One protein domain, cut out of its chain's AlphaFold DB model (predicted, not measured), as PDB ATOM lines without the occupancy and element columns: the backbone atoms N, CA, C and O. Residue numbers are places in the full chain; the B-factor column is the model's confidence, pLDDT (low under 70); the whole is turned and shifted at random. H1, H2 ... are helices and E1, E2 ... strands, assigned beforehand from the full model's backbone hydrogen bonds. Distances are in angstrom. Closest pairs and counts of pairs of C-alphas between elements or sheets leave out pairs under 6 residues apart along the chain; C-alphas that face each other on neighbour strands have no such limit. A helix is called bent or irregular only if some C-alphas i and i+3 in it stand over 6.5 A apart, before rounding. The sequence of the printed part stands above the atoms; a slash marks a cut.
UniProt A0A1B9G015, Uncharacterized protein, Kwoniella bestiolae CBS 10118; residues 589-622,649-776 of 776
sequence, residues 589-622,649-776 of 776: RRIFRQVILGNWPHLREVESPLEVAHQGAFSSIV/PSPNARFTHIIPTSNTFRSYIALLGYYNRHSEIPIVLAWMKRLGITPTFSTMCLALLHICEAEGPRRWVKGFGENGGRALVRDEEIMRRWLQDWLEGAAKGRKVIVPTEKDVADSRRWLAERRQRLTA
ATOM      1  N   ARG A 589     111.966 112.251 149.253       97.06
ATOM      2  CA  ARG A 589     111.403 113.547 148.864       97.06
ATOM      3  C   ARG A 589     112.445 114.429 148.179       97.06
ATOM      4  O   ARG A 589     112.156 114.984 147.120       97.06
ATOM      5  N   ARG A 590     113.652 114.537 148.741       96.38
ATOM      6  CA  ARG A 590     114.758 115.299 148.144       96.38
ATOM      7  C   ARG A 590     115.167 114.726 146.791       96.38
ATOM      8  O   ARG A 590     115.321 115.494 145.850       96.38
ATOM      9  N   ILE A 591     115.310 113.403 146.678       96.38
ATOM     10  CA  ILE A 591     115.658 112.740 145.411       96.38
ATOM     11  C   ILE A 591     114.586 113.019 144.353       96.38
ATOM     12  O   ILE A 591     114.931 113.463 143.262       96.38
ATOM     13  N   PHE A 592     113.301 112.846 144.673       98.00
ATOM     14  CA  PHE A 592     112.208 113.143 143.742       98.00
ATOM     15  C   PHE A 592     112.232 114.606 143.282       98.00
ATOM     16  O   PHE A 592     112.211 114.869 142.081       98.00
ATOM     17  N   ARG A 593     112.366 115.567 144.208       97.44
ATOM     18  CA  ARG A 593     112.496 116.995 143.863       97.44
ATOM     19  C   ARG A 593     113.733 117.268 143.010       97.44
ATOM     20  O   ARG A 593     113.642 118.047 142.073       97.44
ATOM     21  N   GLN A 594     114.861 116.614 143.279       95.44
ATOM     22  CA  GLN A 594     116.064 116.731 142.453       95.44
ATOM     23  C   GLN A 594     115.835 116.204 141.030       95.44
ATOM     24  O   GLN A 594     116.360 116.790 140.088       95.44
ATOM     25  N   VAL A 595     115.053 115.133 140.857       96.12
ATOM     26  CA  VAL A 595     114.653 114.654 139.525       96.12
ATOM     27  C   VAL A 595     113.772 115.688 138.835       96.12
ATOM     28  O   VAL A 595     114.111 116.131 137.745       96.12
ATOM     29  N   ILE A 596     112.682 116.121 139.472       97.56
ATOM     30  CA  ILE A 596     111.717 117.046 138.864       97.56
ATOM     31  C   ILE A 596     112.343 118.422 138.597       97.56
ATOM     32  O   ILE A 596     112.403 118.868 137.457       97.56
ATOM     33  N   LEU A 597     112.863 119.084 139.627       96.75
ATOM     34  CA  LEU A 597     113.386 120.452 139.545       96.75
ATOM     35  C   LEU A 597     114.792 120.520 138.933       96.75
ATOM     36  O   LEU A 597     115.240 121.595 138.540       96.75
ATOM     37  N   GLY A 598     115.518 119.401 138.884       95.00
ATOM     38  CA  GLY A 598     116.789 119.307 138.165       95.00
ATOM     39  C   GLY A 598     116.574 119.138 136.666       95.00
ATOM     40  O   GLY A 598     117.221 119.828 135.880       95.00
ATOM     41  N   ASN A 599     115.648 118.262 136.269       95.56
ATOM     42  CA  ASN A 599     115.347 118.014 134.858       95.56
ATOM     43  C   ASN A 599     114.503 119.140 134.237       95.56
ATOM     44  O   ASN A 599     114.690 119.442 133.063       95.56
ATOM     45  N   TRP A 600     113.635 119.791 135.022       96.62
ATOM     46  CA  TRP A 600     112.792 120.913 134.591       96.62
ATOM     47  C   TRP A 600     112.916 122.109 135.555       96.62
ATOM     48  O   TRP A 600     112.039 122.325 136.395       96.62
ATOM     49  N   PRO A 601     113.990 122.917 135.450       95.94
ATOM     50  CA  PRO A 601     114.261 124.011 136.390       95.94
ATOM     51  C   PRO A 601     113.158 125.072 136.486       95.94
ATOM     52  O   PRO A 601     112.914 125.587 137.573       95.94
ATOM     53  N   HIS A 602     112.434 125.335 135.393       94.81
ATOM     54  CA  HIS A 602     111.307 126.278 135.360       94.81
ATOM     55  C   HIS A 602     110.146 125.880 136.291       94.81
ATOM     56  O   HIS A 602     109.294 126.701 136.611       94.81
ATOM     57  N   LEU A 603     110.089 124.627 136.760       96.06
ATOM     58  CA  LEU A 603     109.086 124.197 137.739       96.06
ATOM     59  C   LEU A 603     109.290 124.809 139.131       96.06
ATOM     60  O   LEU A 603     108.382 124.726 139.955       96.06
ATOM     61  N   ARG A 604     110.452 125.418 139.402       96.00
ATOM     62  CA  ARG A 604     110.705 126.169 140.643       96.00
ATOM     63  C   ARG A 604     109.849 127.431 140.744       96.00
ATOM     64  O   ARG A 604     109.506 127.833 141.844       96.00
ATOM     65  N   GLU A 605     109.495 128.012 139.602       95.50
ATOM     66  CA  GLU A 605     108.679 129.228 139.502       95.50
ATOM     67  C   GLU A 605     107.174 128.917 139.523       95.50
ATOM     68  O   GLU A 605     106.344 129.821 139.562       95.50
ATOM     69  N   VAL A 606     106.795 127.634 139.475       95.00
ATOM     70  CA  VAL A 606     105.389 127.226 139.473       95.00
ATOM     71  C   VAL A 606     104.819 127.373 140.879       95.00
ATOM     72  O   VAL A 606     105.148 126.600 141.775       95.00
ATOM     73  N   GLU A 607     103.915 128.335 141.043       94.94
ATOM     74  CA  GLU A 607     103.200 128.572 142.296       94.94
ATOM     75  C   GLU A 607     102.124 127.509 142.570       94.94
ATOM     76  O   GLU A 607     101.533 126.906 141.665       94.94
ATOM     77  N   SER A 608     101.827 127.296 143.854       94.81
ATOM     78  CA  SER A 608     100.722 126.436 144.276       94.81
ATOM     79  C   SER A 608      99.375 127.039 143.844       94.81
ATOM     80  O   SER A 608      99.108 128.201 144.156       94.81
ATOM     81  N   PRO A 609      98.455 126.273 143.219       93.69
ATOM     82  CA  PRO A 609      97.130 126.779 142.850       93.69
ATOM     83  C   PRO A 609      96.336 127.329 144.044       93.69
ATOM     84  O   PRO A 609      95.547 128.260 143.888       93.69
ATOM     85  N   LEU A 610      96.572 126.791 145.247       91.69
ATOM     86  CA  LEU A 610      95.988 127.328 146.476       91.69
ATOM     87  C   LEU A 610      96.617 128.671 146.870       91.69
ATOM     88  O   LEU A 610      95.902 129.575 147.284       91.69
ATOM     89  N   GLU A 611      97.931 128.848 146.713       90.12
ATOM     90  CA  GLU A 611      98.600 130.126 147.009       90.12
ATOM     91  C   GLU A 611      98.174 131.229 146.044       90.12
ATOM     92  O   GLU A 611      97.845 132.328 146.492       90.12
ATOM     93  N   VAL A 612      98.060 130.915 144.751       87.44
ATOM     94  CA  VAL A 612      97.512 131.832 143.740       87.44
ATOM     95  C   VAL A 612      96.090 132.257 144.119       87.44
ATOM     96  O   VAL A 612      95.755 133.445 144.091       87.44
ATOM     97  N   ALA A 613      95.253 131.306 144.554       83.88
ATOM     98  CA  ALA A 613      93.907 131.602 145.040       83.88
ATOM     99  C   ALA A 613      93.915 132.483 146.307       83.88
ATOM    100  O   ALA A 613      92.993 133.276 146.507       83.88
ATOM    101  N   HIS A 614      94.955 132.395 147.146       78.31
ATOM    102  CA  HIS A 614      95.099 133.214 148.355       78.31
ATOM    103  C   HIS A 614      95.534 134.650 148.066       78.31
ATOM    104  O   HIS A 614      95.039 135.574 148.711       78.31
ATOM    105  N   GLN A 615      96.441 134.855 147.111       79.44
ATOM    106  CA  GLN A 615      96.921 136.191 146.744       79.44
ATOM    107  C   GLN A 615      95.831 137.013 146.008       79.44
ATOM    108  O   GLN A 615      95.871 138.242 145.959       79.44
ATOM    109  N   GLY A 616      94.792 136.345 145.494       57.38
ATOM    110  CA  GLY A 616      93.790 136.868 144.562       57.38
ATOM    111  C   GLY A 616      92.592 137.647 145.119       57.38
ATOM    112  O   GLY A 616      91.529 137.624 144.497       57.38
ATOM    113  N   ALA A 617      92.723 138.405 146.212       50.38
ATOM    114  CA  ALA A 617      91.679 139.372 146.565       50.38
ATOM    115  C   ALA A 617      91.529 140.510 145.530       50.38
ATOM    116  O   ALA A 617      90.467 141.136 145.529       50.38
ATOM    117  N   PHE A 618      92.505 140.758 144.632       45.19
ATOM    118  CA  PHE A 618      92.428 141.920 143.728       45.19
ATOM    119  C   PHE A 618      92.922 141.813 142.262       45.19
ATOM    120  O   PHE A 618      92.612 142.747 141.529       45.19
ATOM    121  N   SER A 619      93.560 140.743 141.748       48.50
ATOM    122  CA  SER A 619      94.048 140.775 140.335       48.50
ATOM    123  C   SER A 619      93.920 139.512 139.457       48.50
ATOM    124  O   SER A 619      93.759 139.661 138.252       48.50
ATOM    125  N   SER A 620      93.937 138.284 139.990       47.75
ATOM    126  CA  SER A 620      94.210 137.084 139.155       47.75
ATOM    127  C   SER A 620      92.982 136.316 138.621       47.75
ATOM    128  O   SER A 620      93.043 135.647 137.596       47.75
ATOM    129  N   ILE A 621      91.812 136.429 139.253       51.69
ATOM    130  CA  ILE A 621      90.648 135.608 138.853       51.69
ATOM    131  C   ILE A 621      90.041 136.086 137.520       51.69
ATOM    132  O   ILE A 621      89.476 135.289 136.784       51.69
ATOM    133  N   VAL A 622      90.198 137.355 137.133       50.16
ATOM    134  CA  VAL A 622      89.684 137.790 135.822       50.16
ATOM    135  C   VAL A 622      90.538 137.232 134.676       50.16
ATOM    136  O   VAL A 622      89.965 136.849 133.673       50.16
ATOM    137  N   PRO A 649     117.847 120.542 130.963       93.19
ATOM    138  CA  PRO A 649     118.087 120.193 132.356       93.19
ATOM    139  C   PRO A 649     119.176 121.068 132.979       93.19
ATOM    140  O   PRO A 649     120.107 121.503 132.297       93.19
ATOM    141  N   SER A 650     119.100 121.275 134.295       91.94
ATOM    142  CA  SER A 650     120.172 121.935 135.044       91.94
ATOM    143  C   SER A 650     121.518 121.245 134.755       91.94
ATOM    144  O   SER A 650     121.555 120.012 134.713       91.94
ATOM    145  N   PRO A 651     122.641 121.980 134.619       87.50
ATOM    146  CA  PRO A 651     123.957 121.384 134.354       87.50
ATOM    147  C   PRO A 651     124.368 120.285 135.349       87.50
ATOM    148  O   PRO A 651     125.137 119.391 135.009       87.50
ATOM    149  N   ASN A 652     123.821 120.330 136.569       85.19
ATOM    150  CA  ASN A 652     124.089 119.376 137.646       85.19
ATOM    151  C   ASN A 652     122.967 118.330 137.833       85.19
ATOM    152  O   ASN A 652     122.925 117.636 138.855       85.19
ATOM    153  N   ALA A 653     122.035 118.216 136.883       89.19
ATOM    154  CA  ALA A 653     120.952 117.240 136.928       89.19
ATOM    155  C   ALA A 653     121.507 115.813 136.782       89.19
ATOM    156  O   ALA A 653     121.952 115.393 135.717       89.19
ATOM    157  N   ARG A 654     121.473 115.042 137.875       87.31
ATOM    158  CA  ARG A 654     121.991 113.660 137.919       87.31
ATOM    159  C   ARG A 654     121.058 112.627 137.285       87.31
ATOM    160  O   ARG A 654     121.501 111.559 136.871       87.31
ATOM    161  N   PHE A 655     119.765 112.928 137.232       93.81
ATOM    162  CA  PHE A 655     118.709 111.959 136.934       93.81
ATOM    163  C   PHE A 655     117.929 112.317 135.663       93.81
ATOM    164  O   PHE A 655     116.731 112.064 135.574       93.81
ATOM    165  N   THR A 656     118.610 112.874 134.658       94.81
ATOM    166  CA  THR A 656     118.011 113.283 133.369       94.81
ATOM    167  C   THR A 656     117.375 112.139 132.582       94.81
ATOM    168  O   THR A 656     116.569 112.373 131.688       94.81
ATOM    169  N   HIS A 657     117.719 110.898 132.921       93.62
ATOM    170  CA  HIS A 657     117.187 109.680 132.319       93.62
ATOM    171  C   HIS A 657     115.851 109.222 132.932       93.62
ATOM    172  O   HIS A 657     115.178 108.381 132.342       93.62
ATOM    173  N   ILE A 658     115.453 109.765 134.089       96.38
ATOM    174  CA  ILE A 658     114.196 109.416 134.758       96.38
ATOM    175  C   ILE A 658     113.100 110.367 134.276       96.38
ATOM    176  O   ILE A 658     113.126 111.564 134.569       96.38
ATOM    177  N   ILE A 659     112.115 109.820 133.563       96.62
ATOM    178  CA  ILE A 659     110.941 110.558 133.089       96.62
ATOM    179  C   ILE A 659     109.756 110.187 133.991       96.62
ATOM    180  O   ILE A 659     109.297 109.049 133.934       96.62
ATOM    181  N   PRO A 660     109.260 111.101 134.844       97.06
ATOM    182  CA  PRO A 660     108.183 110.792 135.776       97.06
ATOM    183  C   PRO A 660     106.882 110.497 135.023       97.06
ATOM    184  O   PRO A 660     106.540 111.166 134.047       97.06
ATOM    185  N   THR A 661     106.118 109.524 135.514       96.94
ATOM    186  CA  THR A 661     104.789 109.186 134.987       96.94
ATOM    187  C   THR A 661     103.697 109.578 135.982       96.94
ATOM    188  O   THR A 661     103.973 109.950 137.128       96.94
ATOM    189  N   SER A 662     102.419 109.464 135.595       96.62
ATOM    190  CA  SER A 662     101.314 109.689 136.544       96.62
ATOM    191  C   SER A 662     101.391 108.764 137.770       96.62
ATOM    192  O   SER A 662     100.873 109.132 138.827       96.62
ATOM    193  N   ASN A 663     102.021 107.588 137.654       95.88
ATOM    194  CA  ASN A 663     102.231 106.673 138.778       95.88
ATOM    195  C   ASN A 663     103.334 107.169 139.725       95.88
ATOM    196  O   ASN A 663     103.191 107.030 140.941       95.88
ATOM    197  N   THR A 664     104.378 107.819 139.203       97.62
ATOM    198  CA  THR A 664     105.425 108.454 140.022       97.62
ATOM    199  C   THR A 664     104.882 109.599 140.845       97.62
ATOM    200  O   THR A 664     105.082 109.634 142.059       97.62
ATOM    201  N   PHE A 665     104.090 110.472 140.227       98.31
ATOM    202  CA  PHE A 665     103.400 111.535 140.949       98.31
ATOM    203  C   PHE A 665     102.412 110.997 141.984       98.31
ATOM    204  O   PHE A 665     102.374 111.498 143.103       98.31
ATOM    205  N   ARG A 666     101.663 109.933 141.666       97.25
ATOM    206  CA  ARG A 666     100.782 109.268 142.638       97.25
ATOM    207  C   ARG A 666     101.554 108.746 143.851       97.25
ATOM    208  O   ARG A 666     101.105 108.951 144.973       97.25
ATOM    209  N   SER A 667     102.690 108.087 143.629       96.44
ATOM    210  CA  SER A 667     103.536 107.542 144.702       96.44
ATOM    211  C   SER A 667     104.121 108.663 145.566       96.44
ATOM    212  O   SER A 667     104.136 108.561 146.790       96.44
ATOM    213  N   TYR A 668     104.515 109.780 144.947       98.38
ATOM    214  CA  TYR A 668     105.006 110.955 145.662       98.38
ATOM    215  C   TYR A 668     103.909 111.661 146.468       98.38
ATOM    216  O   TYR A 668     104.112 111.953 147.641       98.38
ATOM    217  N   ILE A 669     102.715 111.856 145.898       97.69
ATOM    218  CA  ILE A 669     101.543 112.386 146.618       97.69
ATOM    219  C   ILE A 669     101.190 111.482 147.803       97.69
ATOM    220  O   ILE A 669     100.910 111.980 148.889       97.69
ATOM    221  N   ALA A 670     101.256 110.159 147.626       95.62
ATOM    222  CA  ALA A 670     101.031 109.212 148.711       95.62
ATOM    223  C   ALA A 670     102.077 109.345 149.830       95.62
ATOM    224  O   ALA A 670     101.722 109.238 151.000       95.62
ATOM    225  N   LEU A 671     103.351 109.572 149.485       95.88
ATOM    226  CA  LEU A 671     104.420 109.841 150.449       95.88
ATOM    227  C   LEU A 671     104.153 111.146 151.219       95.88
ATOM    228  O   LEU A 671     104.248 111.160 152.443       95.88
ATOM    229  N   LEU A 672     103.790 112.223 150.515       96.75
ATOM    230  CA  LEU A 672     103.478 113.519 151.127       96.75
ATOM    231  C   LEU A 672     102.282 113.421 152.076       96.75
ATOM    232  O   LEU A 672     102.367 113.888 153.209       96.75
ATOM    233  N   GLY A 673     101.206 112.765 151.638       94.12
ATOM    234  CA  GLY A 673     100.019 112.538 152.457       94.12
ATOM    235  C   GLY A 673     100.305 111.692 153.696       94.12
ATOM    236  O   GLY A 673      99.805 111.991 154.774       94.12
ATOM    237  N   TYR A 674     101.166 110.676 153.576       92.50
ATOM    238  CA  TYR A 674     101.567 109.828 154.702       92.50
ATOM    239  C   TYR A 674     102.303 110.598 155.806       92.50
ATOM    240  O   TYR A 674     102.091 110.349 156.989       92.50
ATOM    241  N   TYR A 675     103.151 111.551 155.417       92.56
ATOM    242  CA  TYR A 675     103.982 112.348 156.322       92.56
ATOM    243  C   TYR A 675     103.412 113.745 156.615       92.56
ATOM    244  O   TYR A 675     104.158 114.642 157.013       92.56
ATOM    245  N   ASN A 676     102.101 113.937 156.422       92.56
ATOM    246  CA  ASN A 676     101.379 115.190 156.674       92.56
ATOM    247  C   ASN A 676     101.984 116.424 155.974       92.56
ATOM    248  O   ASN A 676     101.951 117.539 156.494       92.56
ATOM    249  N   ARG A 677     102.537 116.248 154.770       95.44
ATOM    250  CA  ARG A 677     103.048 117.326 153.902       95.44
ATOM    251  C   ARG A 677     102.015 117.726 152.851       95.44
ATOM    252  O   ARG A 677     102.322 117.902 151.674       95.44
ATOM    253  N   HIS A 678     100.773 117.875 153.298       94.44
ATOM    254  CA  HIS A 678      99.616 118.130 152.439       94.44
ATOM    255  C   HIS A 678      99.726 119.441 151.652       94.44
ATOM    256  O   HIS A 678      99.239 119.519 150.526       94.44
ATOM    257  N   SER A 679     100.426 120.443 152.196       94.00
ATOM    258  CA  SER A 679     100.664 121.736 151.538       94.00
ATOM    259  C   SER A 679     101.453 121.628 150.229       94.00
ATOM    260  O   SER A 679     101.333 122.503 149.377       94.00
ATOM    261  N   GLU A 680     102.225 120.556 150.032       96.44
ATOM    262  CA  GLU A 680     102.986 120.326 148.800       96.44
ATOM    263  C   GLU A 680     102.159 119.641 147.700       96.44
ATOM    264  O   GLU A 680     102.543 119.639 146.535       96.44
ATOM    265  N   ILE A 681     101.010 119.049 148.021       97.19
ATOM    266  CA  ILE A 681     100.215 118.302 147.034       97.19
ATOM    267  C   ILE A 681      99.688 119.214 145.900       97.19
ATOM    268  O   ILE A 681      99.802 118.821 144.736       97.19
ATOM    269  N   PRO A 682      99.171 120.433 146.165       97.31
ATOM    270  CA  PRO A 682      98.728 121.343 145.106       97.31
ATOM    271  C   PRO A 682      99.842 121.768 144.137       97.31
ATOM    272  O   PRO A 682      99.623 121.761 142.926       97.31
ATOM    273  N   ILE A 683     101.042 122.091 144.640       97.62
ATOM    274  CA  ILE A 683     102.187 122.460 143.787       97.62
ATOM    275  C   ILE A 683     102.645 121.267 142.936       97.62
ATOM    276  O   ILE A 683     102.951 121.421 141.757       97.62
ATOM    277  N   VAL A 684     102.583 120.048 143.476       98.12
ATOM    278  CA  VAL A 684     102.882 118.819 142.729       98.12
ATOM    279  C   VAL A 684     101.890 118.591 141.586       98.12
ATOM    280  O   VAL A 684     102.296 118.211 140.488       98.12
ATOM    281  N   LEU A 685     100.598 118.859 141.797       98.00
ATOM    282  CA  LEU A 685      99.597 118.824 140.725       98.00
ATOM    283  C   LEU A 685      99.850 119.912 139.668       98.00
ATOM    284  O   LEU A 685      99.690 119.654 138.475       98.00
ATOM    285  N   ALA A 686     100.299 121.101 140.076       97.25
ATOM    286  CA  ALA A 686     100.706 122.151 139.145       97.25
ATOM    287  C   ALA A 686     101.942 121.752 138.320       97.25
ATOM    288  O   ALA A 686     101.970 121.994 137.111       97.25
ATOM    289  N   TRP A 687     102.914 121.048 138.914       98.00
ATOM    290  CA  TRP A 687     104.026 120.448 138.168       98.00
ATOM    291  C   TRP A 687     103.532 119.442 137.128       98.00
ATOM    292  O   TRP A 687     103.961 119.504 135.978       98.00
ATOM    293  N   MET A 688     102.589 118.559 137.482       97.88
ATOM    294  CA  MET A 688     101.981 117.630 136.515       97.88
ATOM    295  C   MET A 688     101.335 118.378 135.340       97.88
ATOM    296  O   MET A 688     101.549 117.997 134.189       97.88
ATOM    297  N   LYS A 689     100.605 119.469 135.616       96.00
ATOM    298  CA  LYS A 689     100.011 120.342 134.591       96.00
ATOM    299  C   LYS A 689     101.061 120.944 133.670       96.00
ATOM    300  O   LYS A 689     100.911 120.844 132.454       96.00
ATOM    301  N   ARG A 690     102.133 121.517 134.222       95.56
ATOM    302  CA  ARG A 690     103.203 122.145 133.433       95.56
ATOM    303  C   ARG A 690     103.996 121.133 132.602       95.56
ATOM    304  O   ARG A 690     104.395 121.456 131.491       95.56
ATOM    305  N   LEU A 691     104.150 119.902 133.092       95.06
ATOM    306  CA  LEU A 691     104.778 118.796 132.359       95.06
ATOM    307  C   LEU A 691     103.849 118.115 131.340       95.06
ATOM    308  O   LEU A 691     104.294 117.229 130.612       95.06
ATOM    309  N   GLY A 692     102.563 118.476 131.293       94.88
ATOM    310  CA  GLY A 692     101.582 117.814 130.429       94.88
ATOM    311  C   GLY A 692     101.259 116.371 130.843       94.88
ATOM    312  O   GLY A 692     100.804 115.581 130.019       94.88
ATOM    313  N   ILE A 693     101.485 116.004 132.107       96.19
ATOM    314  CA  ILE A 693     101.189 114.668 132.641       96.19
ATOM    315  C   ILE A 693      99.777 114.679 133.222       96.19
ATOM    316  O   ILE A 693      99.527 115.245 134.283       96.19
ATOM    317  N   THR A 694      98.840 114.019 132.547       96.06
ATOM    318  CA  THR A 694      97.456 113.918 133.027       96.06
ATOM    319  C   THR A 694      97.367 112.975 134.235       96.06
ATOM    320  O   THR A 694      97.771 111.812 134.122       96.06
ATOM    321  N   PRO A 695      96.833 113.417 135.391       96.56
ATOM    322  CA  PRO A 695      96.653 112.555 136.547       96.56
ATOM    323  C   PRO A 695      95.556 111.525 136.272       96.56
ATOM    324  O   PRO A 695      94.507 111.833 135.707       96.56
ATOM    325  N   THR A 696      95.767 110.285 136.715       95.38
ATOM    326  CA  THR A 696      94.678 109.296 136.725       95.38
ATOM    327  C   THR A 696      93.585 109.697 137.722       95.38
ATOM    328  O   THR A 696      93.861 110.390 138.703       95.38
ATOM    329  N   PHE A 697      92.366 109.176 137.543       95.50
ATOM    330  CA  PHE A 697      91.273 109.338 138.515       95.50
ATOM    331  C   PHE A 697      91.715 108.973 139.940       95.50
ATOM    332  O   PHE A 697      91.512 109.737 140.877       95.50
ATOM    333  N   SER A 698      92.438 107.858 140.088       94.44
ATOM    334  CA  SER A 698      92.970 107.416 141.383       94.44
ATOM    335  C   SER A 698      94.001 108.376 141.991       94.44
ATOM    336  O   SER A 698      94.056 108.519 143.210       94.44
ATOM    337  N   THR A 699      94.804 109.046 141.157       96.25
ATOM    338  CA  THR A 699      95.767 110.066 141.594       96.25
ATOM    339  C   THR A 699      95.035 111.307 142.096       96.25
ATOM    340  O   THR A 699      95.382 111.821 143.154       96.25
ATOM    341  N   MET A 700      93.997 111.750 141.377       97.56
ATOM    342  CA  MET A 700      93.166 112.886 141.785       97.56
ATOM    343  C   MET A 700      92.400 112.601 143.079       97.56
ATOM    344  O   MET A 700      92.443 113.430 143.982       97.56
ATOM    345  N   CYS A 701      91.771 111.425 143.216       96.56
ATOM    346  CA  CYS A 701      91.087 111.037 144.455       96.56
ATOM    347  C   CYS A 701      92.038 111.079 145.650       96.56
ATOM    348  O   CYS A 701      91.690 111.623 146.691       96.56
ATOM    349  N   LEU A 702      93.247 110.526 145.494       95.50
ATOM    350  CA  LEU A 702      94.249 110.503 146.556       95.50
ATOM    351  C   LEU A 702      94.736 111.912 146.926       95.50
ATOM    352  O   LEU A 702      94.891 112.215 148.105       95.50
ATOM    353  N   ALA A 703      94.965 112.773 145.932       97.19
ATOM    354  CA  ALA A 703      95.378 114.151 146.166       97.19
ATOM    355  C   ALA A 703      94.293 114.947 146.905       97.19
ATOM    356  O   ALA A 703      94.574 115.549 147.937       97.19
ATOM    357  N   LEU A 704      93.049 114.903 146.413       96.94
ATOM    358  CA  LEU A 704      91.910 115.592 147.027       96.94
ATOM    359  C   LEU A 704      91.607 115.055 148.428       96.94
ATOM    360  O   LEU A 704      91.309 115.841 149.321       96.94
ATOM    361  N   LEU A 705      91.756 113.743 148.647       95.25
ATOM    362  CA  LEU A 705      91.620 113.128 149.963       95.25
ATOM    363  C   LEU A 705      92.559 113.775 150.986       95.25
ATOM    364  O   LEU A 705      92.092 114.208 152.036       95.25
ATOM    365  N   HIS A 706      93.853 113.851 150.677       94.75
ATOM    366  CA  HIS A 706      94.859 114.404 151.586       94.75
ATOM    367  C   HIS A 706      94.740 115.925 151.750       94.75
ATOM    368  O   HIS A 706      94.929 116.446 152.846       94.75
ATOM    369  N   ILE A 707      94.345 116.644 150.695       95.19
ATOM    370  CA  ILE A 707      94.029 118.079 150.786       95.19
ATOM    371  C   ILE A 707      92.818 118.307 151.703       95.19
ATOM    372  O   ILE A 707      92.825 119.237 152.507       95.19
ATOM    373  N   CYS A 708      91.798 117.445 151.630       93.12
ATOM    374  CA  CYS A 708      90.659 117.491 152.541       93.12
ATOM    375  C   CYS A 708      91.059 117.140 153.983       93.12
ATOM    376  O   CYS A 708      90.550 117.771 154.904       93.12
ATOM    377  N   GLU A 709      91.944 116.159 154.190       89.06
ATOM    378  CA  GLU A 709      92.430 115.758 155.524       89.06
ATOM    379  C   GLU A 709      93.233 116.858 156.222       89.06
ATOM    380  O   GLU A 709      93.170 116.968 157.439       89.06
ATOM    381  N   ALA A 710      93.945 117.697 155.468       88.00
ATOM    382  CA  ALA A 710      94.668 118.834 156.027       88.00
ATOM    383  C   ALA A 710      93.754 119.913 156.635       88.00
ATOM    384  O   ALA A 710      94.269 120.813 157.293       88.00
ATOM    385  N   GLU A 711      92.441 119.856 156.355       72.88
ATOM    386  CA  GLU A 711      91.417 120.836 156.735       72.88
ATOM    387  C   GLU A 711      91.948 122.277 156.754       72.88
ATOM    388  O   GLU A 711      92.006 122.951 157.786       72.88
ATOM    389  N   GLY A 712      92.339 122.772 155.575       72.88
ATOM    390  CA  GLY A 712      92.668 124.183 155.416       72.88
ATOM    391  C   GLY A 712      91.508 125.075 155.893       72.88
ATOM    392  O   GLY A 712      90.335 124.711 155.727       72.88
ATOM    393  N   PRO A 713      91.789 126.247 156.498       76.88
ATOM    394  CA  PRO A 713      90.737 127.161 156.925       76.88
ATOM    395  C   PRO A 713      89.858 127.494 155.723       76.88
ATOM    396  O   PRO A 713      90.388 127.815 154.663       76.88
ATOM    397  N   ARG A 714      88.527 127.437 155.872       86.69
ATOM    398  CA  ARG A 714      87.627 127.831 154.780       86.69
ATOM    399  C   ARG A 714      87.904 129.281 154.389       86.69
ATOM    400  O   ARG A 714      88.097 130.131 155.264       86.69
ATOM    401  N   ARG A 715      87.898 129.578 153.090       84.19
ATOM    402  CA  ARG A 715      88.318 130.889 152.574       84.19
ATOM    403  C   ARG A 715      87.248 131.512 151.707       84.19
ATOM    404  O   ARG A 715      86.537 130.820 150.990       84.19
ATOM    405  N   TRP A 716      87.149 132.836 151.774       86.69
ATOM    406  CA  TRP A 716      86.289 133.593 150.876       86.69
ATOM    407  C   TRP A 716      86.949 133.697 149.505       86.69
ATOM    408  O   TRP A 716      87.851 134.511 149.314       86.69
ATOM    409  N   VAL A 717      86.487 132.893 148.551       86.19
ATOM    410  CA  VAL A 717      86.997 132.885 147.177       86.19
ATOM    411  C   VAL A 717      85.955 133.506 146.252       86.19
ATOM    412  O   VAL A 717      84.779 133.137 146.275       86.19
ATOM    413  N   LYS A 718      86.368 134.499 145.459       84.38
ATOM    414  CA  LYS A 718      85.510 135.146 144.454       84.38
ATOM    415  C   LYS A 718      85.242 134.171 143.299       84.38
ATOM    416  O   LYS A 718      86.142 133.440 142.909       84.38
ATOM    417  N   GLY A 719      84.029 134.172 142.746       83.62
ATOM    418  CA  GLY A 719      83.658 133.319 141.611       83.62
ATOM    419  C   GLY A 719      83.043 131.972 141.994       83.62
ATOM    420  O   GLY A 719      82.632 131.231 141.105       83.62
ATOM    421  N   PHE A 720      82.958 131.649 143.287       85.94
ATOM    422  CA  PHE A 720      82.395 130.386 143.782       85.94
ATOM    423  C   PHE A 720      80.948 130.496 144.293       85.94
ATOM    424  O   PHE A 720      80.324 129.470 144.535       85.94
ATOM    425  N   GLY A 721      80.401 131.704 144.468       87.38
ATOM    426  CA  GLY A 721      78.974 131.877 144.778       87.38
ATOM    427  C   GLY A 721      78.079 131.658 143.552       87.38
ATOM    428  O   GLY A 721      78.552 131.796 142.428       87.38
ATOM    429  N   GLU A 722      76.782 131.406 143.768       84.75
ATOM    430  CA  GLU A 722      75.775 131.137 142.714       84.75
ATOM    431  C   GLU A 722      75.767 132.180 141.579       84.75
ATOM    432  O   GLU A 722      75.543 131.839 140.424       84.75
ATOM    433  N   ASN A 723      76.111 133.435 141.893       88.38
ATOM    434  CA  ASN A 723      76.179 134.549 140.937       88.38
ATOM    435  C   ASN A 723      77.623 135.001 140.627       88.38
ATOM    436  O   ASN A 723      77.865 136.178 140.362       88.38
ATOM    437  N   GLY A 724      78.623 134.128 140.791       83.06
ATOM    438  CA  GLY A 724      80.043 134.503 140.707       83.06
ATOM    439  C   GLY A 724      80.536 135.356 141.889       83.06
ATOM    440  O   GLY A 724      81.643 135.903 141.867       83.06
ATOM    441  N   GLY A 725      79.724 135.470 142.946       86.94
ATOM    442  CA  GLY A 725      80.058 136.168 144.188       86.94
ATOM    443  C   GLY A 725      81.179 135.490 144.982       86.94
ATOM    444  O   GLY A 725      81.704 134.439 144.605       86.94
ATOM    445  N   ARG A 726      81.569 136.099 146.107       88.38
ATOM    446  CA  ARG A 726      82.470 135.452 147.071       88.38
ATOM    447  C   ARG A 726      81.688 134.384 147.833       88.38
ATOM    448  O   ARG A 726      80.623 134.687 148.358       88.38
ATOM    449  N   ALA A 727      82.225 133.175 147.916       92.50
ATOM    450  CA  ALA A 727      81.694 132.109 148.760       92.50
ATOM    451  C   ALA A 727      82.783 131.604 149.705       92.50
ATOM    452  O   ALA A 727      83.972 131.754 149.418       92.50
ATOM    453  N   LEU A 728      82.371 131.037 150.837       93.44
ATOM    454  CA  LEU A 728      83.268 130.414 151.799       93.44
ATOM    455  C   LEU A 728      83.506 128.954 151.384       93.44
ATOM    456  O   LEU A 728      82.648 128.105 151.602       93.44
ATOM    457  N   VAL A 729      84.664 128.690 150.785       92.75
ATOM    458  CA  VAL A 729      84.988 127.459 150.045       92.75
ATOM    459  C   VAL A 729      86.114 126.706 150.760       92.75
ATOM    460  O   VAL A 729      86.954 127.320 151.431       92.75
ATOM    461  N   ARG A 730      86.129 125.376 150.646       93.06
ATOM    462  CA  ARG A 730      87.227 124.523 151.140       93.06
ATOM    463  C   ARG A 730      88.363 124.423 150.119       93.06
ATOM    464  O   ARG A 730      88.114 124.423 148.919       93.06
ATOM    465  N   ASP A 731      89.597 124.223 150.584       93.25
ATOM    466  CA  ASP A 731      90.762 124.019 149.703       93.25
ATOM    467  C   ASP A 731      90.546 122.855 148.707       93.25
ATOM    468  O   ASP A 731      90.958 122.934 147.550       93.25
ATOM    469  N   GLU A 732      89.814 121.809 149.111       94.88
ATOM    470  CA  GLU A 732      89.411 120.703 148.228       94.88
ATOM    471  C   GLU A 732      88.535 121.168 147.050       94.88
ATOM    472  O   GLU A 732      88.763 120.762 145.913       94.88
ATOM    473  N   GLU A 733      87.543 122.026 147.297       93.50
ATOM    474  CA  GLU A 733      86.627 122.539 146.269       93.50
ATOM    475  C   GLU A 733      87.361 123.467 145.292       93.50
ATOM    476  O   GLU A 733      87.132 123.390 144.081       93.50
ATOM    477  N   ILE A 734      88.290 124.290 145.801       93.38
ATOM    478  CA  ILE A 734      89.172 125.130 144.977       93.38
ATOM    479  C   ILE A 734      89.982 124.246 144.026       93.38
ATOM    480  O   ILE A 734      90.005 124.478 142.816       93.38
ATOM    481  N   MET A 735      90.602 123.193 144.561       95.50
ATOM    482  CA  MET A 735      91.416 122.269 143.775       95.50
ATOM    483  C   MET A 735      90.595 121.438 142.794       95.50
ATOM    484  O   MET A 735      91.052 121.209 141.676       95.50
ATOM    485  N   ARG A 736      89.382 121.013 143.163       95.56
ATOM    486  CA  ARG A 736      88.483 120.271 142.269       95.56
ATOM    487  C   ARG A 736      88.119 121.101 141.042       95.56
ATOM    488  O   ARG A 736      88.208 120.593 139.929       95.56
ATOM    489  N   ARG A 737      87.775 122.377 141.239       93.25
ATOM    490  CA  ARG A 737      87.486 123.300 140.135       93.25
ATOM    491  C   ARG A 737      88.719 123.547 139.266       93.25
ATOM    492  O   ARG A 737      88.640 123.404 138.056       93.25
ATOM    493  N   TRP A 738      89.879 123.794 139.876       94.50
ATOM    494  CA  TRP A 738      91.131 123.968 139.130       94.50
ATOM    495  C   TRP A 738      91.504 122.735 138.283       94.50
ATOM    496  O   TRP A 738      91.987 122.871 137.157       94.50
ATOM    497  N   LEU A 739      91.269 121.523 138.806       95.44
ATOM    498  CA  LEU A 739      91.450 120.271 138.065       95.44
ATOM    499  C   LEU A 739      90.454 120.150 136.906       95.44
ATOM    500  O   LEU A 739      90.837 119.687 135.835       95.44
ATOM    501  N   GLN A 740      89.202 120.563 137.112       94.12
ATOM    502  CA  GLN A 740      88.170 120.568 136.078       94.12
ATOM    503  C   GLN A 740      88.567 121.487 134.922       94.12
ATOM    504  O   GLN A 740      88.668 121.012 133.793       94.12
ATOM    505  N   ASP A 741      88.940 122.731 135.219       91.44
ATOM    506  CA  ASP A 741      89.370 123.711 134.217       91.44
ATOM    507  C   ASP A 741      90.596 123.209 133.428       91.44
ATOM    508  O   ASP A 741      90.672 123.316 132.202       91.44
ATOM    509  N   TRP A 742      91.570 122.605 134.118       93.00
ATOM    510  CA  TRP A 742      92.739 122.016 133.460       93.00
ATOM    511  C   TRP A 742      92.359 120.867 132.511       93.00
ATOM    512  O   TRP A 742      92.858 120.805 131.384       93.00
ATOM    513  N   LEU A 743      91.506 119.942 132.951       92.50
ATOM    514  CA  LEU A 743      91.215 118.716 132.208       92.50
ATOM    515  C   LEU A 743      90.191 118.920 131.087       92.50
ATOM    516  O   LEU A 743      90.293 118.245 130.059       92.50
ATOM    517  N   GLU A 744      89.264 119.866 131.232       89.62
ATOM    518  CA  GLU A 744      88.319 120.255 130.181       89.62
ATOM    519  C   GLU A 744      89.044 120.870 128.976       89.62
ATOM    520  O   GLU A 744      88.788 120.471 127.839       89.62
ATOM    521  N   GLY A 745      90.041 121.733 129.209       82.75
ATOM    522  CA  GLY A 745      90.856 122.309 128.132       82.75
ATOM    523  C   GLY A 745      91.715 121.280 127.379       82.75
ATOM    524  O   GLY A 745      92.001 121.446 126.191       82.75
ATOM    525  N   ALA A 746      92.112 120.190 128.043       79.94
ATOM    526  CA  ALA A 746      92.930 119.136 127.442       79.94
ATOM    527  C   ALA A 746      92.106 118.103 126.649       79.94
ATOM    528  O   ALA A 746      92.597 117.520 125.676       79.94
ATOM    529  N   ALA A 747      90.858 117.849 127.046       77.75
ATOM    530  CA  ALA A 747      90.062 116.740 126.538       77.75
ATOM    531  C   ALA A 747      89.067 117.172 125.452       77.75
ATOM    532  O   ALA A 747      87.862 117.263 125.679       77.75
ATOM    533  N   LYS A 748      89.547 117.336 124.212       77.69
ATOM    534  CA  LYS A 748      88.672 117.478 123.033       77.69
ATOM    535  C   LYS A 748      87.881 116.178 122.791       77.69
ATOM    536  O   LYS A 748      88.322 115.305 122.052       77.69
ATOM    537  N   GLY A 749      86.726 116.031 123.445       78.06
ATOM    538  CA  GLY A 749      85.737 114.976 123.175       78.06
ATOM    539  C   GLY A 749      85.729 113.758 124.111       78.06
ATOM    540  O   GLY A 749      84.929 112.850 123.895       78.06
ATOM    541  N   ARG A 750      86.554 113.712 125.167       79.00
ATOM    542  CA  ARG A 750      86.415 112.710 126.245       79.00
ATOM    543  C   ARG A 750      85.947 113.405 127.516       79.00
ATOM    544  O   ARG A 750      86.619 114.312 127.982       79.00
ATOM    545  N   LYS A 751      84.826 112.961 128.098       77.25
ATOM    546  CA  LYS A 751      84.401 113.406 129.433       77.25
ATOM    547  C   LYS A 751      85.435 112.923 130.453       77.25
ATOM    548  O   LYS A 751      85.382 111.771 130.880       77.25
ATOM    549  N   VAL A 752      86.414 113.761 130.783       71.19
ATOM    550  CA  VAL A 752      87.331 113.494 131.892       71.19
ATOM    551  C   VAL A 752      86.583 113.821 133.173       71.19
ATOM    552  O   VAL A 752      86.176 114.956 133.392       71.19
ATOM    553  N   ILE A 753      86.348 112.797 133.987       86.44
ATOM    554  CA  ILE A 753      85.578 112.924 135.222       86.44
ATOM    555  C   ILE A 753      86.556 113.287 136.339       86.44
ATOM    556  O   ILE A 753      87.402 112.474 136.715       86.44
ATOM    557  N   VAL A 754      86.457 114.513 136.849       95.75
ATOM    558  CA  VAL A 754      87.107 114.901 138.107       95.75
ATOM    559  C   VAL A 754      86.360 114.216 139.260       95.75
ATOM    560  O   VAL A 754      85.128 114.216 139.241       95.75
ATOM    561  N   PRO A 755      87.056 113.631 140.255       96.81
ATOM    562  CA  PRO A 755      86.398 112.984 141.384       96.81
ATOM    563  C   PRO A 755      85.444 113.919 142.129       96.81
ATOM    564  O   PRO A 755      85.798 115.047 142.481       96.81
ATOM    565  N   THR A 756      84.240 113.426 142.395       96.31
ATOM    566  CA  THR A 756      83.250 114.101 143.234       96.31
ATOM    567  C   THR A 756      83.597 113.952 144.716       96.31
ATOM    568  O   THR A 756      84.407 113.110 145.103       96.31
ATOM    569  N   GLU A 757      82.947 114.734 145.582       94.88
ATOM    570  CA  GLU A 757      83.107 114.595 147.042       94.88
ATOM    571  C   GLU A 757      82.735 113.190 147.514       94.88
ATOM    572  O   GLU A 757      83.399 112.615 148.376       94.88
ATOM    573  N   LYS A 758      81.707 112.605 146.889       96.06
ATOM    574  CA  LYS A 758      81.294 111.232 147.153       96.06
ATOM    575  C   LYS A 758      82.406 110.240 146.805       96.06
ATOM    576  O   LYS A 758      82.697 109.376 147.623       96.06
ATOM    577  N   ASP A 759      83.076 110.404 145.664       96.38
ATOM    578  CA  ASP A 759      84.186 109.529 145.257       96.38
ATOM    579  C   ASP A 759      85.376 109.623 146.224       96.38
ATOM    580  O   ASP A 759      85.991 108.611 146.568       96.38
ATOM    581  N   VAL A 760      85.696 110.834 146.696       95.38
ATOM    582  CA  VAL A 760      86.755 111.060 147.694       95.38
ATOM    583  C   VAL A 760      86.372 110.429 149.038       95.38
ATOM    584  O   VAL A 760      87.196 109.749 149.656       95.38
ATOM    585  N   ALA A 761      85.117 110.580 149.473       93.25
ATOM    586  CA  ALA A 761      84.599 109.968 150.694       93.25
ATOM    587  C   ALA A 761      84.587 108.431 150.620       93.25
ATOM    588  O   ALA A 761      84.994 107.764 151.574       93.25
ATOM    589  N   ASP A 762      84.186 107.858 149.486       94.44
ATOM    590  CA  ASP A 762      84.203 106.412 149.257       94.44
ATOM    591  C   ASP A 762      85.647 105.884 149.204       94.44
ATOM    592  O   ASP A 762      85.959 104.865 149.826       94.44
ATOM    593  N   SER A 763      86.575 106.624 148.584       90.38
ATOM    594  CA  SER A 763      88.009 106.303 148.620       90.38
ATOM    595  C   SER A 763      88.582 106.353 150.043       90.38
ATOM    596  O   SER A 763      89.426 105.521 150.387       90.38
ATOM    597  N   ARG A 764      88.133 107.292 150.887       89.62
ATOM    598  CA  ARG A 764      88.515 107.370 152.309       89.62
ATOM    599  C   ARG A 764      88.046 106.135 153.072       89.62
ATOM    600  O   ARG A 764      88.843 105.527 153.785       89.62
ATOM    601  N   ARG A 765      86.775 105.750 152.903       91.12
ATOM    602  CA  ARG A 765      86.198 104.548 153.529       91.12
ATOM    603  C   ARG A 765      86.956 103.297 153.109       91.12
ATOM    604  O   ARG A 765      87.384 102.536 153.968       91.12
ATOM    605  N   TRP A 766      87.224 103.149 151.815       89.50
ATOM    606  CA  TRP A 766      87.986 102.017 151.294       89.50
ATOM    607  C   TRP A 766      89.409 101.943 151.868       89.50
ATOM    608  O   TRP A 766      89.877 100.862 152.228       89.50
ATOM    609  N   LEU A 767      90.110 103.076 152.005       82.62
ATOM    610  CA  LEU A 767      91.434 103.109 152.638       82.62
ATOM    611  C   LEU A 767      91.371 102.776 154.132       82.62
ATOM    612  O   LEU A 767      92.256 102.074 154.623       82.62
ATOM    613  N   ALA A 768      90.344 103.241 154.844       82.50
ATOM    614  CA  ALA A 768      90.124 102.908 156.248       82.50
ATOM    615  C   ALA A 768      89.852 101.405 156.434       82.50
ATOM    616  O   ALA A 768      90.523 100.765 157.241       82.50
ATOM    617  N   GLU A 769      88.962 100.820 155.628       87.06
ATOM    618  CA  GLU A 769      88.687  99.376 155.614       87.06
ATOM    619  C   GLU A 769      89.939  98.564 155.274       87.06
ATOM    620  O   GLU A 769      90.232  97.554 155.911       87.06
ATOM    621  N   ARG A 770      90.725  99.009 154.288       79.44
ATOM    622  CA  ARG A 770      91.970  98.333 153.914       79.44
ATOM    623  C   ARG A 770      93.005  98.377 155.034       79.44
ATOM    624  O   ARG A 770      93.690  97.381 155.237       79.44
ATOM    625  N   ARG A 771      93.127  99.498 155.753       73.56
ATOM    626  CA  ARG A 771      93.998  99.592 156.936       73.56
ATOM    627  C   ARG A 771      93.519  98.645 158.033       73.56
ATOM    628  O   ARG A 771      94.338  97.897 158.546       73.56
ATOM    629  N   GLN A 772      92.213  98.600 158.302       75.00
ATOM    630  CA  GLN A 772      91.631  97.672 159.277       75.00
ATOM    631  C   GLN A 772      91.918  96.204 158.931       75.00
ATOM    632  O   GLN A 772      92.294  95.447 159.817       75.00
ATOM    633  N   ARG A 773      91.822  95.809 157.653       73.81
ATOM    634  CA  ARG A 773      92.154  94.446 157.185       73.81
ATOM    635  C   ARG A 773      93.642  94.095 157.227       73.81
ATOM    636  O   ARG A 773      93.968  92.928 157.101       73.81
ATOM    637  N   LEU A 774      94.532  95.086 157.273       63.22
ATOM    638  CA  LEU A 774      95.974  94.849 157.413       63.22
ATOM    639  C   LEU A 774      96.394  94.761 158.883       63.22
ATOM    640  O   LEU A 774      97.431  94.178 159.173       63.22
ATOM    641  N   THR A 775      95.627  95.377 159.785       62.97
ATOM    642  CA  THR A 775      95.863  95.333 161.234       62.97
ATOM    643  C   THR A 775      95.145  94.186 161.943       62.97
ATOM    644  O   THR A 775      95.553  93.831 163.043       62.97
ATOM    645  N   ALA A 776      94.058  93.677 161.359       59.69
ATOM    646  CA  ALA A 776      93.345  92.480 161.807       59.69
ATOM    647  C   ALA A 776      93.967  91.238 161.170       59.69
ATOM    648  O   ALA A 776      94.070  90.218 161.885       59.69
TER     649      ALA A 776
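Overview. This is residues 589 to 622 and 649 to 776 of the 776 residues of an uncharacterized protein of Kwoniella bestiolae CBS 10118 (UniProt A0A1B9G015). Four helices, H4, H5, H6 and H7, stand side by side as an up-and-down bundle, each running against the one before it in the chain. Long H8 crosses H6 on the outside, and its end, residues 768 to 775, sticks out with residue 776; a small hairpin, E1 and E2, sits off one side between H6 and H7 in the chain, H3 packs on H5 and H7, and H1 and H2 form a corner beyond H4 and H5. The printed part has 162 residues, with named elements in the order H1 to H6, E1, E2, H7, H8; the sheet E1 - E2 is antiparallel and the class is mostly helix. It is compact, with a radius of gyration of the C-alphas of 16.8 A and spans of 51 by 50 by 35 A.

Along the chain. Start at the sheet: E1 is residues 715 to 718, from C-alpha 715 at (88.318, 130.889, 152.574), and E2 is residues 726 to 729. Next comes H7, residues 731 to 746, 22.9 A long, then H8, residues 757 to 775, 27.1 A, ending at C-alpha 775 at (95.863, 95.333, 161.234). Go back for H6, residues 697 to 709, 18.2 A; H5, residues 678 to 690, 19.8 A; and H4, residues 662 to 674, 18.2 A. H5 is irregular, but only just: C-alphas 679 and 682 are 6.7 A apart. Find H1, residues 589 to 599, 15.2 A, from C-alpha 589 at (111.403, 113.547, 148.864), then H2, residues 601 to 605, and H3, residues 609 to 615.

Arrangement. In the hairpin E1 and E2, look for N 717 and O 727, 2.9 A apart and within hydrogen-bond range. H7 touches H6, the hub, opposite ways at a shallow tilt of 23 degrees; the closest C-alphas, of Cys 708 and Glu 732, are 5.5 A apart. H4 touches H6 the same way, at 5.2 A between the closest C-alphas, of Arg 666 and Thr 699. H4 and H5, a helical hairpin, touch with C-alphas of Ile 669 and Ile 681 closest, 6.1 A. H8 touches H6 about perpendicular, at 85 degrees, closest at the C-alphas of Cys 701 and Val 760, 5.4 A. H3 touches H7 at a steep tilt of 62 degrees, with C-alphas of Leu 610 and Asp 731 closest, 7.0 A. H1 and H2 touch only at the corner, and only just, with 3 pairs of C-alphas within 8 A. Every O i to N i+4 pair is within hydrogen-bond range in H1, H3, H4, H6, H7 and H8; H5 has 7 of 9, and H2 has 0 of 1, with 2 of 2 O i to N i+3 pairs.

Size, cuts and confidence. The C-alphas farthest apart, of Ser 619 and Ala 776, are 52.9 A apart. Residues 623 to 648 are not printed, and C-alphas 622 and 649 are 33.6 A apart across this cut. Of the links that are printed whole, none is long. Look for pLDDT under 70 at residues 616 to 622 and 774 to 776.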